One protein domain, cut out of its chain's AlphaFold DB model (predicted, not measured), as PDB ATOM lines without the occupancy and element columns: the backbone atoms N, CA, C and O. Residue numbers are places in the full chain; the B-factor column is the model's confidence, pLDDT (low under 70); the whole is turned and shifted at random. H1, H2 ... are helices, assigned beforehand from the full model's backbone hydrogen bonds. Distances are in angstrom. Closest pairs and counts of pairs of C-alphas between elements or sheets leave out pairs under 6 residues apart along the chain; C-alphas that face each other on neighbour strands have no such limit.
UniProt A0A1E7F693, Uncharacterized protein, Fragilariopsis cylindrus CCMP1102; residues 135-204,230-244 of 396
ATOM      1  N   ILE A 135     -24.863 -25.639 -10.797       91.69
ATOM      2  CA  ILE A 135     -24.368 -25.089  -9.523       91.69
ATOM      3  C   ILE A 135     -23.058 -25.754  -9.055       91.69
ATOM      4  O   ILE A 135     -22.128 -25.028  -8.695       91.69
ATOM      5  N   PRO A 136     -22.885 -27.093  -9.119       91.19
ATOM      6  CA  PRO A 136     -21.605 -27.712  -8.764       91.19
ATOM      7  C   PRO A 136     -20.452 -27.275  -9.676       91.19
ATOM      8  O   PRO A 136     -19.318 -27.148  -9.227       91.19
ATOM      9  N   PHE A 137     -20.738 -27.031 -10.957       89.06
ATOM     10  CA  PHE A 137     -19.744 -26.552 -11.913       89.06
ATOM     11  C   PHE A 137     -19.354 -25.096 -11.631       89.06
ATOM     12  O   PHE A 137     -18.165 -24.781 -11.600       89.06
ATOM     13  N   LEU A 138     -20.335 -24.240 -11.329       86.88
ATOM     14  CA  LEU A 138     -20.104 -22.863 -10.883       86.88
ATOM     15  C   LEU A 138     -19.240 -22.820  -9.619       86.88
ATOM     16  O   LEU A 138     -18.312 -22.023  -9.539       86.88
ATOM     17  N   ALA A 139     -19.474 -23.723  -8.669       89.69
ATOM     18  CA  ALA A 139     -18.682 -23.816  -7.447       89.69
ATOM     19  C   ALA A 139     -17.221 -24.223  -7.686       89.69
ATOM     20  O   ALA A 139     -16.333 -23.773  -6.963       89.69
ATOM     21  N   ILE A 140     -16.962 -25.056  -8.701       84.38
ATOM     22  CA  ILE A 140     -15.601 -25.414  -9.120       84.38
ATOM     23  C   ILE A 140     -14.928 -24.212  -9.790       84.38
ATOM     24  O   ILE A 140     -13.796 -23.885  -9.448       84.38
ATOM     25  N   GLN A 141     -15.619 -23.534 -10.713       84.69
ATOM     26  CA  GLN A 141     -15.059 -22.386 -11.433       84.69
ATOM     27  C   GLN A 141     -14.802 -21.181 -10.521       84.69
ATOM     28  O   GLN A 141     -13.754 -20.548 -10.609       84.69
ATOM     29  N   LEU A 142     -15.743 -20.880  -9.628       82.00
ATOM     30  CA  LEU A 142     -15.698 -19.721  -8.733       82.00
ATOM     31  C   LEU A 142     -15.081 -20.051  -7.369       82.00
ATOM     32  O   LEU A 142     -14.981 -19.177  -6.508       82.00
ATOM     33  N   GLY A 143     -14.639 -21.294  -7.163       76.12
ATOM     34  CA  GLY A 143     -14.115 -21.769  -5.883       76.12
ATOM     35  C   GLY A 143     -12.878 -21.016  -5.391       76.12
ATOM     36  O   GLY A 143     -12.656 -20.946  -4.188       76.12
ATOM     37  N   ALA A 144     -12.118 -20.393  -6.295       64.94
ATOM     38  CA  ALA A 144     -10.997 -19.524  -5.930       64.94
ATOM     39  C   ALA A 144     -11.442 -18.208  -5.258       64.94
ATOM     40  O   ALA A 144     -10.694 -17.637  -4.468       64.94
ATOM     41  N   PHE A 145     -12.656 -17.732  -5.551       77.00
ATOM     42  CA  PHE A 145     -13.179 -16.439  -5.090       77.00
ATOM     43  C   PHE A 145     -14.180 -16.572  -3.936       77.00
ATOM     44  O   PHE A 145     -14.426 -15.612  -3.196       77.00
ATOM     45  N   VAL A 146     -14.759 -17.765  -3.776       82.38
ATOM     46  CA  VAL A 146     -15.788 -18.058  -2.779       82.38
ATOM     47  C   VAL A 146     -15.222 -19.005  -1.715       82.38
ATOM     48  O   VAL A 146     -15.025 -20.189  -1.999       82.38
ATOM     49  N   PRO A 147     -14.974 -18.531  -0.478       78.50
ATOM     50  CA  PRO A 147     -14.595 -19.418   0.616       78.50
ATOM     51  C   PRO A 147     -15.722 -20.424   0.882       78.50
ATOM     52  O   PRO A 147     -16.898 -20.077   0.815       78.50
ATOM     53  N   ASN A 148     -15.363 -21.674   1.187       88.38
ATOM     54  CA  ASN A 148     -16.316 -22.772   1.393       88.38
ATOM     55  C   ASN A 148     -17.273 -22.985   0.203       88.38
ATOM     56  O   ASN A 148     -18.461 -23.249   0.392       88.38
ATOM     57  N   SER A 149     -16.758 -22.904  -1.029       87.88
ATOM     58  CA  SER A 149     -17.555 -23.023  -2.257       87.88
ATOM     59  C   SER A 149     -18.433 -24.278  -2.325       87.88
ATOM     60  O   SER A 149     -19.507 -24.229  -2.916       87.88
ATOM     61  N   SER A 150     -18.032 -25.382  -1.686       89.56
ATOM     62  CA  SER A 150     -18.830 -26.610  -1.595       89.56
ATOM     63  C   SER A 150     -20.099 -26.455  -0.750       89.56
ATOM     64  O   SER A 150     -21.150 -26.966  -1.135       89.56
ATOM     65  N   ASP A 151     -20.024 -25.742   0.375       90.06
ATOM     66  CA  ASP A 151     -21.177 -25.459   1.235       90.06
ATOM     67  C   ASP A 151     -22.114 -24.439   0.578       90.06
ATOM     68  O   ASP A 151     -23.329 -24.635   0.536       90.06
ATOM     69  N   VAL A 152     -21.537 -23.403  -0.040       89.69
ATOM     70  CA  VAL A 152     -22.281 -22.416  -0.837       89.69
ATOM     71  C   VAL A 152     -23.018 -23.092  -1.991       89.69
ATOM     72  O   VAL A 152     -24.190 -22.807  -2.213       89.69
ATOM     73  N   ALA A 153     -22.377 -24.033  -2.692       92.88
ATOM     74  CA  ALA A 153     -23.012 -24.790  -3.769       92.88
ATOM     75  C   ALA A 153     -24.231 -25.573  -3.279       92.88
ATOM     76  O   ALA A 153     -25.272 -25.563  -3.931       92.88
ATOM     77  N   LYS A 154     -24.106 -26.238  -2.125       94.12
ATOM     78  CA  LYS A 154     -25.197 -27.014  -1.538       94.12
ATOM     79  C   LYS A 154     -26.372 -26.109  -1.165       94.12
ATOM     80  O   LYS A 154     -27.485 -26.355  -1.614       94.12
ATOM     81  N   ARG A 155     -26.108 -25.019  -0.438       91.94
ATOM     82  CA  ARG A 155     -27.133 -24.037  -0.052       91.94
ATOM     83  C   ARG A 155     -27.793 -23.368  -1.259       91.94
ATOM     84  O   ARG A 155     -29.007 -23.210  -1.274       91.94
ATOM     85  N   ALA A 156     -27.024 -23.031  -2.294       93.44
ATOM     86  CA  ALA A 156     -27.555 -22.475  -3.537       93.44
ATOM     87  C   ALA A 156     -28.433 -23.471  -4.300       93.44
ATOM     88  O   ALA A 156     -29.423 -23.076  -4.911       93.44
ATOM     89  N   GLN A 157     -28.085 -24.759  -4.265       94.88
ATOM     90  CA  GLN A 157     -28.884 -25.809  -4.881       94.88
ATOM     91  C   GLN A 157     -30.204 -26.030  -4.140       94.88
ATOM     92  O   GLN A 157     -31.238 -26.131  -4.799       94.88
ATOM     93  N   ASP A 158     -30.174 -26.055  -2.807       93.12
ATOM     94  CA  ASP A 158     -31.379 -26.141  -1.976       93.12
ATOM     95  C   ASP A 158     -32.287 -24.923  -2.239       93.12
ATOM     96  O   ASP A 158     -33.448 -25.085  -2.615       93.12
ATOM     97  N   TYR A 159     -31.720 -23.711  -2.220       91.12
ATOM     98  CA  TYR A 159     -32.438 -22.467  -2.523       91.12
ATOM     99  C   TYR A 159     -33.060 -22.457  -3.931       91.12
ATOM    100  O   TYR A 159     -34.208 -22.055  -4.120       91.12
ATOM    101  N   PHE A 160     -32.337 -22.943  -4.943       94.31
ATOM    102  CA  PHE A 160     -32.869 -23.043  -6.302       94.31
ATOM    103  C   PHE A 160     -34.056 -24.017  -6.393       94.31
ATOM    104  O   PHE A 160     -35.010 -23.757  -7.133       94.31
ATOM    105  N   GLN A 161     -34.037 -25.120  -5.633       93.19
ATOM    106  CA  GLN A 161     -35.187 -26.026  -5.565       93.19
ATOM    107  C   GLN A 161     -36.381 -25.385  -4.863       93.19
ATOM    108  O   GLN A 161     -37.494 -25.507  -5.377       93.19
ATOM    109  N   ASP A 162     -36.161 -24.631  -3.786       89.88
ATOM    110  CA  ASP A 162     -37.224 -23.898  -3.091       89.88
ATOM    111  C   ASP A 162     -37.927 -22.902  -4.031       89.88
ATOM    112  O   ASP A 162     -39.160 -22.837  -4.081       89.88
ATOM    113  N   VAL A 163     -37.164 -22.187  -4.868       88.06
ATOM    114  CA  VAL A 163     -37.705 -21.296  -5.913       88.06
ATOM    115  C   VAL A 163     -38.574 -22.071  -6.909       88.06
ATOM    116  O   VAL A 163     -39.678 -21.636  -7.256       88.06
ATOM    117  N   ILE A 164     -38.104 -23.232  -7.375       90.88
ATOM    118  CA  ILE A 164     -38.861 -24.081  -8.305       90.88
ATOM    119  C   ILE A 164     -40.152 -24.584  -7.652       90.88
ATOM    120  O   ILE A 164     -41.209 -24.568  -8.290       90.88
ATOM    121  N   GLU A 165     -40.092 -25.045  -6.404       88.88
ATOM    122  CA  GLU A 165     -41.261 -25.515  -5.661       88.88
ATOM    123  C   GLU A 165     -42.285 -24.406  -5.449       88.88
ATOM    124  O   GLU A 165     -43.484 -24.626  -5.646       88.88
ATOM    125  N   LEU A 166     -41.829 -23.195  -5.135       85.88
ATOM    126  CA  LEU A 166     -42.709 -22.050  -4.985       85.88
ATOM    127  C   LEU A 166     -43.409 -21.689  -6.302       85.88
ATOM    128  O   LEU A 166     -44.608 -21.418  -6.305       85.88
ATOM    129  N   LEU A 167     -42.700 -21.744  -7.431       84.50
ATOM    130  CA  LEU A 167     -43.275 -21.470  -8.752       84.50
ATOM    131  C   LEU A 167     -44.208 -22.580  -9.256       84.50
ATOM    132  O   LEU A 167     -45.096 -22.315 -10.071       84.50
ATOM    133  N   LYS A 168     -44.041 -23.815  -8.764       85.94
ATOM    134  CA  LYS A 168     -44.981 -24.920  -9.007       85.94
ATOM    135  C   LYS A 168     -46.302 -24.736  -8.266       85.94
ATOM    136  O   LYS A 168     -47.308 -25.285  -8.721       85.94
ATOM    137  N   LYS A 169     -46.329 -23.996  -7.149       83.62
ATOM    138  CA  LYS A 169     -47.578 -23.753  -6.419       83.62
ATOM    139  C   LYS A 169     -48.546 -22.987  -7.332       83.62
ATOM    140  O   LYS A 169     -48.168 -21.963  -7.908       83.62
ATOM    141  N   PRO A 170     -49.792 -23.468  -7.504       73.50
ATOM    142  CA  PRO A 170     -50.769 -22.810  -8.355       73.50
ATOM    143  C   PRO A 170     -51.079 -21.428  -7.778       73.50
ATOM    144  O   PRO A 170     -51.777 -21.283  -6.781       73.50
ATOM    145  N   SER A 171     -50.517 -20.394  -8.397       69.56
ATOM    146  CA  SER A 171     -50.867 -19.014  -8.085       69.56
ATOM    147  C   SER A 171     -52.305 -18.758  -8.530       69.56
ATOM    148  O   SER A 171     -52.636 -18.968  -9.701       69.56
ATOM    149  N   ASN A 172     -53.130 -18.209  -7.633       67.81
ATOM    150  CA  ASN A 172     -54.494 -17.754  -7.935       67.81
ATOM    151  C   ASN A 172     -54.549 -16.729  -9.089       67.81
ATOM    152  O   ASN A 172     -55.624 -16.452  -9.610       67.81
ATOM    153  N   LYS A 173     -53.403 -16.165  -9.502       69.50
ATOM    154  CA  LYS A 173     -53.279 -15.183 -10.590       69.50
ATOM    155  C   LYS A 173     -52.688 -15.753 -11.891       69.50
ATOM    156  O   LYS A 173     -52.259 -14.982 -12.740       69.50
ATOM    157  N   GLY A 174     -52.609 -17.076 -12.064       60.94
ATOM    158  CA  GLY A 174     -52.205 -17.701 -13.340       60.94
ATOM    159  C   GLY A 174     -50.732 -17.514 -13.754       60.94
ATOM    160  O   GLY A 174     -50.334 -17.972 -14.821       60.94
ATOM    161  N   GLY A 175     -49.897 -16.884 -12.918       62.12
ATOM    162  CA  GLY A 175     -48.520 -16.508 -13.273       62.12
ATOM    163  C   GLY A 175     -47.448 -17.605 -13.146       62.12
ATOM    164  O   GLY A 175     -46.368 -17.456 -13.711       62.12
ATOM    165  N   GLY A 176     -47.713 -18.714 -12.442       69.69
ATOM    166  CA  GLY A 176     -46.674 -19.713 -12.110       69.69
ATOM    167  C   GLY A 176     -46.089 -20.457 -13.321       69.69
ATOM    168  O   GLY A 176     -44.893 -20.744 -13.375       69.69
ATOM    169  N   VAL A 177     -46.904 -20.706 -14.353       75.25
ATOM    170  CA  VAL A 177     -46.485 -21.483 -15.536       75.25
ATOM    171  C   VAL A 177     -45.474 -20.723 -16.400       75.25
ATOM    172  O   VAL A 177     -44.589 -21.337 -16.998       75.25
ATOM    173  N   HIS A 178     -45.584 -19.393 -16.468       80.12
ATOM    174  CA  HIS A 178     -44.654 -18.568 -17.238       80.12
ATOM    175  C   HIS A 178     -43.271 -18.515 -16.578       80.12
ATOM    176  O   HIS A 178     -42.275 -18.676 -17.280       80.12
ATOM    177  N   GLY A 179     -43.216 -18.405 -15.245       83.12
ATOM    178  CA  GLY A 179     -41.957 -18.405 -14.491       83.12
ATOM    179  C   GLY A 179     -41.169 -19.706 -14.654       83.12
ATOM    180  O   GLY A 179     -39.979 -19.672 -14.948       83.12
ATOM    181  N   LEU A 180     -41.831 -20.865 -14.576       87.38
ATOM    182  CA  LEU A 180     -41.145 -22.152 -14.754       87.38
ATOM    183  C   LEU A 180     -40.585 -22.351 -16.171       87.38
ATOM    184  O   LEU A 180     -39.509 -22.926 -16.326       87.38
ATOM    185  N   ARG A 181     -41.287 -21.878 -17.214       87.12
ATOM    186  CA  ARG A 181     -40.754 -21.925 -18.589       87.12
ATOM    187  C   ARG A 181     -39.568 -20.991 -18.773       87.12
ATOM    188  O   ARG A 181     -38.655 -21.335 -19.519       87.12
ATOM    189  N   ASP A 182     -39.591 -19.830 -18.127       87.50
ATOM    190  CA  ASP A 182     -38.477 -18.894 -18.199       87.50
ATOM    191  C   ASP A 182     -37.237 -19.446 -17.486       87.50
ATOM    192  O   ASP A 182     -36.157 -19.480 -18.078       87.50
ATOM    193  N   ILE A 183     -37.408 -20.032 -16.294       88.81
ATOM    194  CA  ILE A 183     -36.338 -20.771 -15.608       88.81
ATOM    195  C   ILE A 183     -35.819 -21.911 -16.479       88.81
ATOM    196  O   ILE A 183     -34.614 -22.085 -16.587       88.81
ATOM    197  N   GLN A 184     -36.681 -22.674 -17.153       90.31
ATOM    198  CA  GLN A 184     -36.215 -23.757 -18.021       90.31
ATOM    199  C   GLN A 184     -35.352 -23.245 -19.190       90.31
ATOM    200  O   GLN A 184     -34.372 -23.891 -19.566       90.31
ATOM    201  N   ARG A 185     -35.701 -22.090 -19.775       88.38
ATOM    202  CA  ARG A 185     -34.933 -21.469 -20.870       88.38
ATOM    203  C   ARG A 185     -33.611 -20.880 -20.383       88.38
ATOM    204  O   ARG A 185     -32.605 -21.017 -21.073       88.38
ATOM    205  N   ASN A 186     -33.619 -20.286 -19.193       90.19
ATOM    206  CA  ASN A 186     -32.514 -19.512 -18.635       90.19
ATOM    207  C   ASN A 186     -31.902 -20.162 -17.381       90.19
ATOM    208  O   ASN A 186     -31.361 -19.461 -16.530       90.19
ATOM    209  N   GLN A 187     -31.976 -21.495 -17.259       92.25
ATOM    210  CA  GLN A 187     -31.658 -22.230 -16.025       92.25
ATOM    211  C   GLN A 187     -30.291 -21.856 -15.454       92.25
ATOM    212  O   GLN A 187     -30.186 -21.567 -14.269       92.25
ATOM    213  N   PHE A 188     -29.269 -21.804 -16.310       89.19
ATOM    214  CA  PHE A 188     -27.909 -21.448 -15.912       89.19
ATOM    215  C   PHE A 188     -27.843 -20.079 -15.229       89.19
ATOM    216  O   PHE A 188     -27.175 -19.922 -14.215       89.19
ATOM    217  N   SER A 189     -28.568 -19.090 -15.750       88.69
ATOM    218  CA  SER A 189     -28.540 -17.737 -15.207       88.69
ATOM    219  C   SER A 189     -29.250 -17.636 -13.859       88.69
ATOM    220  O   SER A 189     -28.775 -16.939 -12.968       88.69
ATOM    221  N   TYR A 190     -30.361 -18.359 -13.687       91.88
ATOM    222  CA  TYR A 190     -31.043 -18.450 -12.396       91.88
ATOM    223  C   TYR A 190     -30.190 -19.192 -11.358       91.88
ATOM    224  O   TYR A 190     -30.086 -18.745 -10.221       91.88
ATOM    225  N   GLU A 191     -29.535 -20.285 -11.752       93.25
ATOM    226  CA  GLU A 191     -28.605 -21.030 -10.897       93.25
ATOM    227  C   GLU A 191     -27.385 -20.182 -10.499       93.25
ATOM    228  O   GLU A 191     -26.993 -20.184  -9.332       93.25
ATOM    229  N   ALA A 192     -26.830 -19.398 -11.429       89.06
ATOM    230  CA  ALA A 192     -25.753 -18.447 -11.154       89.06
ATOM    231  C   ALA A 192     -26.191 -17.332 -10.195       89.06
ATOM    232  O   ALA A 192     -25.453 -17.001  -9.268       89.06
ATOM    233  N   ALA A 193     -27.403 -16.796 -10.366       87.88
ATOM    234  CA  ALA A 193     -27.961 -15.798  -9.456       87.88
ATOM    235  C   ALA A 193     -28.159 -16.364  -8.038       87.88
ATOM    236  O   ALA A 193     -27.773 -15.718  -7.066       87.88
ATOM    237  N   CYS A 194     -28.678 -17.592  -7.916       91.75
ATOM    238  CA  CYS A 194     -28.812 -18.280  -6.627       91.75
ATOM    239  C   CYS A 194     -27.445 -18.485  -5.963       91.75
ATOM    240  O   CYS A 194     -27.272 -18.189  -4.783       91.75
ATOM    241  N   PHE A 195     -26.452 -18.945  -6.729       91.44
ATOM    242  CA  PHE A 195     -25.095 -19.131  -6.221       91.44
ATOM    243  C   PHE A 195     -24.484 -17.817  -5.723       91.44
ATOM    244  O   PHE A 195     -23.917 -17.781  -4.634       91.44
ATOM    245  N   TYR A 196     -24.643 -16.730  -6.479       88.12
ATOM    246  CA  TYR A 196     -24.158 -15.404  -6.098       88.12
ATOM    247  C   TYR A 196     -24.816 -14.879  -4.811       88.12
ATOM    248  O   TYR A 196     -24.115 -14.401  -3.917       88.12
ATOM    249  N   LEU A 197     -26.140 -15.001  -4.682       87.50
ATOM    250  CA  LEU A 197     -26.880 -14.567  -3.489       87.50
ATOM    251  C   LEU A 197     -26.431 -15.314  -2.227       87.50
ATOM    252  O   LEU A 197     -26.140 -14.698  -1.203       87.50
ATOM    253  N   ILE A 198     -26.275 -16.636  -2.307       90.75
ATOM    254  CA  ILE A 198     -25.777 -17.434  -1.177       90.75
ATOM    255  C   ILE A 198     -24.300 -17.132  -0.874       90.75
ATOM    256  O   ILE A 198     -23.897 -17.069   0.288       90.75
ATOM    257  N   ALA A 199     -23.476 -16.904  -1.900       87.12
ATOM    258  CA  ALA A 199     -22.064 -16.561  -1.719       87.12
ATOM    259  C   ALA A 199     -21.867 -15.194  -1.034       87.12
ATOM    260  O   ALA A 199     -20.862 -14.983  -0.350       87.12
ATOM    261  N   THR A 200     -22.802 -14.262  -1.229       84.06
ATOM    262  CA  THR A 200     -22.717 -12.889  -0.710       84.06
ATOM    263  C   THR A 200     -23.377 -12.725   0.657       84.06
ATOM    264  O   THR A 200     -22.804 -12.044   1.509       84.06
ATOM    265  N   SER A 201     -24.494 -13.409   0.919       81.81
ATOM    266  CA  SER A 201     -25.172 -13.414   2.229       81.81
ATOM    267  C   SER A 201     -24.284 -13.970   3.353       81.81
ATOM    268  O   SER A 201     -24.233 -13.417   4.451       81.81
ATOM    269  N   GLY A 202     -23.469 -14.992   3.067       65.12
ATOM    270  CA  GLY A 202     -22.574 -15.611   4.052       65.12
ATOM    271  C   GLY A 202     -21.424 -14.728   4.566       65.12
ATOM    272  O   GLY A 202     -20.804 -15.071   5.568       65.12
ATOM    273  N   ARG A 203     -21.117 -13.589   3.926       57.69
ATOM    274  CA  ARG A 203     -20.020 -12.700   4.370       57.69
ATOM    275  C   ARG A 203     -20.400 -11.782   5.540       57.69
ATOM    276  O   ARG A 203     -19.506 -11.163   6.120       57.69
ATOM    277  N   GLY A 204     -21.686 -11.679   5.885       51.56
ATOM    278  CA  GLY A 204     -22.179 -10.734   6.893       51.56
ATOM    279  C   GLY A 204     -22.083 -11.207   8.347       51.56
ATOM    280  O   GLY A 204     -21.831 -10.385   9.230       51.56
ATOM    281  N   GLU A 230     -35.828 -14.972   7.596       53.81
ATOM    282  CA  GLU A 230     -34.736 -14.439   6.769       53.81
ATOM    283  C   GLU A 230     -34.661 -15.141   5.400       53.81
ATOM    284  O   GLU A 230     -34.571 -14.479   4.362       53.81
ATOM    285  N   ARG A 231     -34.862 -16.469   5.358       55.91
ATOM    286  CA  ARG A 231     -35.045 -17.206   4.093       55.91
ATOM    287  C   ARG A 231     -36.246 -16.708   3.295       55.91
ATOM    288  O   ARG A 231     -36.161 -16.619   2.070       55.91
ATOM    289  N   GLN A 232     -37.362 -16.384   3.952       53.19
ATOM    290  CA  GLN A 232     -38.533 -15.820   3.275       53.19
ATOM    291  C   GLN A 232     -38.274 -14.420   2.714       53.19
ATOM    292  O   GLN A 232     -38.751 -14.140   1.614       53.19
ATOM    293  N   LEU A 233     -37.514 -13.574   3.419       51.66
ATOM    294  CA  LEU A 233     -37.113 -12.241   2.953       51.66
ATOM    295  C   LEU A 233     -36.204 -12.318   1.722       51.66
ATOM    296  O   LEU A 233     -36.439 -11.602   0.744       51.66
ATOM    297  N   ASP A 234     -35.234 -13.230   1.707       57.31
ATOM    298  CA  ASP A 234     -34.382 -13.463   0.535       57.31
ATOM    299  C   ASP A 234     -35.177 -14.046  -0.638       57.31
ATOM    300  O   ASP A 234     -34.969 -13.659  -1.790       57.31
ATOM    301  N   LEU A 235     -36.135 -14.941  -0.378       54.56
ATOM    302  CA  LEU A 235     -36.984 -15.536  -1.414       54.56
ATOM    303  C   LEU A 235     -37.974 -14.519  -2.003       54.56
ATOM    304  O   LEU A 235     -38.155 -14.479  -3.221       54.56
ATOM    305  N   SER A 236     -38.594 -13.665  -1.179       53.59
ATOM    306  CA  SER A 236     -39.481 -12.598  -1.659       53.59
ATOM    307  C   SER A 236     -38.710 -11.546  -2.444       53.59
ATOM    308  O   SER A 236     -39.156 -11.157  -3.519       53.59
ATOM    309  N   THR A 237     -37.524 -11.157  -1.966       57.53
ATOM    310  CA  THR A 237     -36.661 -10.188  -2.654       57.53
ATOM    311  C   THR A 237     -36.171 -10.754  -3.980       57.53
ATOM    312  O   THR A 237     -36.229 -10.066  -4.991       57.53
ATOM    313  N   PHE A 238     -35.782 -12.028  -4.034       56.91
ATOM    314  CA  PHE A 238     -35.407 -12.685  -5.284       56.91
ATOM    315  C   PHE A 238     -36.572 -12.768  -6.272       56.91
ATOM    316  O   PHE A 238     -36.400 -12.498  -7.457       56.91
ATOM    317  N   ILE A 239     -37.780 -13.080  -5.804       58.09
ATOM    318  CA  ILE A 239     -38.974 -13.112  -6.657       58.09
ATOM    319  C   ILE A 239     -39.356 -11.718  -7.132       58.09
ATOM    320  O   ILE A 239     -39.791 -11.577  -8.272       58.09
ATOM    321  N   ASP A 240     -39.206 -10.699  -6.296       52.84
ATOM    322  CA  ASP A 240     -39.478  -9.318  -6.674       52.84
ATOM    323  C   ASP A 240     -38.403  -8.783  -7.624       52.84
ATOM    324  O   ASP A 240     -38.752  -8.108  -8.588       52.84
ATOM    325  N   VAL A 241     -37.139  -9.196  -7.474       52.06
ATOM    326  CA  VAL A 241     -36.059  -8.975  -8.450       52.06
ATOM    327  C   VAL A 241     -36.372  -9.683  -9.771       52.06
ATOM    328  O   VAL A 241     -36.231  -9.073 -10.821       52.06
ATOM    329  N   ILE A 242     -36.864 -10.926  -9.752       50.22
ATOM    330  CA  ILE A 242     -37.283 -11.661 -10.963       50.22
ATOM    331  C   ILE A 242     -38.510 -11.009 -11.618       50.22
ATOM    332  O   ILE A 242     -38.609 -10.952 -12.844       50.22
ATOM    333  N   LYS A 243     -39.458 -10.514 -10.818       48.81
ATOM    334  CA  LYS A 243     -40.651  -9.805 -11.302       48.81
ATOM    335  C   LYS A 243     -40.348  -8.381 -11.760       48.81
ATOM    336  O   LYS A 243     -41.143  -7.850 -12.531       48.81
ATOM    337  N   ALA A 244     -39.253  -7.775 -11.299       46.75
ATOM    338  CA  ALA A 244     -38.748  -6.473 -11.714       46.75
ATOM    339  C   ALA A 244     -37.683  -6.671 -12.807       46.75
ATOM    340  O   ALA A 244     -36.500  -6.843 -12.504       46.75
TER     341      ALA A 244
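Overview. This is residues 135 to 204 and 230 to 244 of the 396 residues of an uncharacterized protein of Fragilariopsis cylindrus CCMP1102 (UniProt A0A1E7F693). A long helix, H2, has H1 folded back at its first end and H3 folded back at its other end; H4 crosses H2, and H5 touches no helix but is near H2 and H4. The printed part has 85 residues with five named helices, H1 to H5 in order, all helix. It is compact, radius of gyration of the C-alphas 13.3 A, and spans 42 by 27 by 20 A.

Arrangement. H1, residues 135 to 141, and H2, residues 149 to 168, form a hairpin, closest C-alphas Ala 139 and Ser 149, 5.4 A. H3, residues 176 to 185, forms another with H2, closest C-alphas Leu 167 and Gly 176, 5.1 A. H4, residues 187 to 201, touches H2 at a steep tilt of 58 degrees, closest C-alphas Ala 156 and Phe 195, 4.9 A. H5, residues 230 to 243, is near H4. In these helices every O i to N i+4 pair is within hydrogen-bond range.

Along the chain. H1 begins at C-alpha 135 (-24.368, -25.089, -9.523); H5 ends at C-alpha 243 (-40.651, -9.805, -11.302). H2 is 28.3 A long, H4 21.3 A.

Size, cuts and confidence. Residues 205 to 229 are not printed; the C-alphas of 204 and 230 are 13.1 A apart. pLDDT is under 70 in 25 residues, among them 230 to 244.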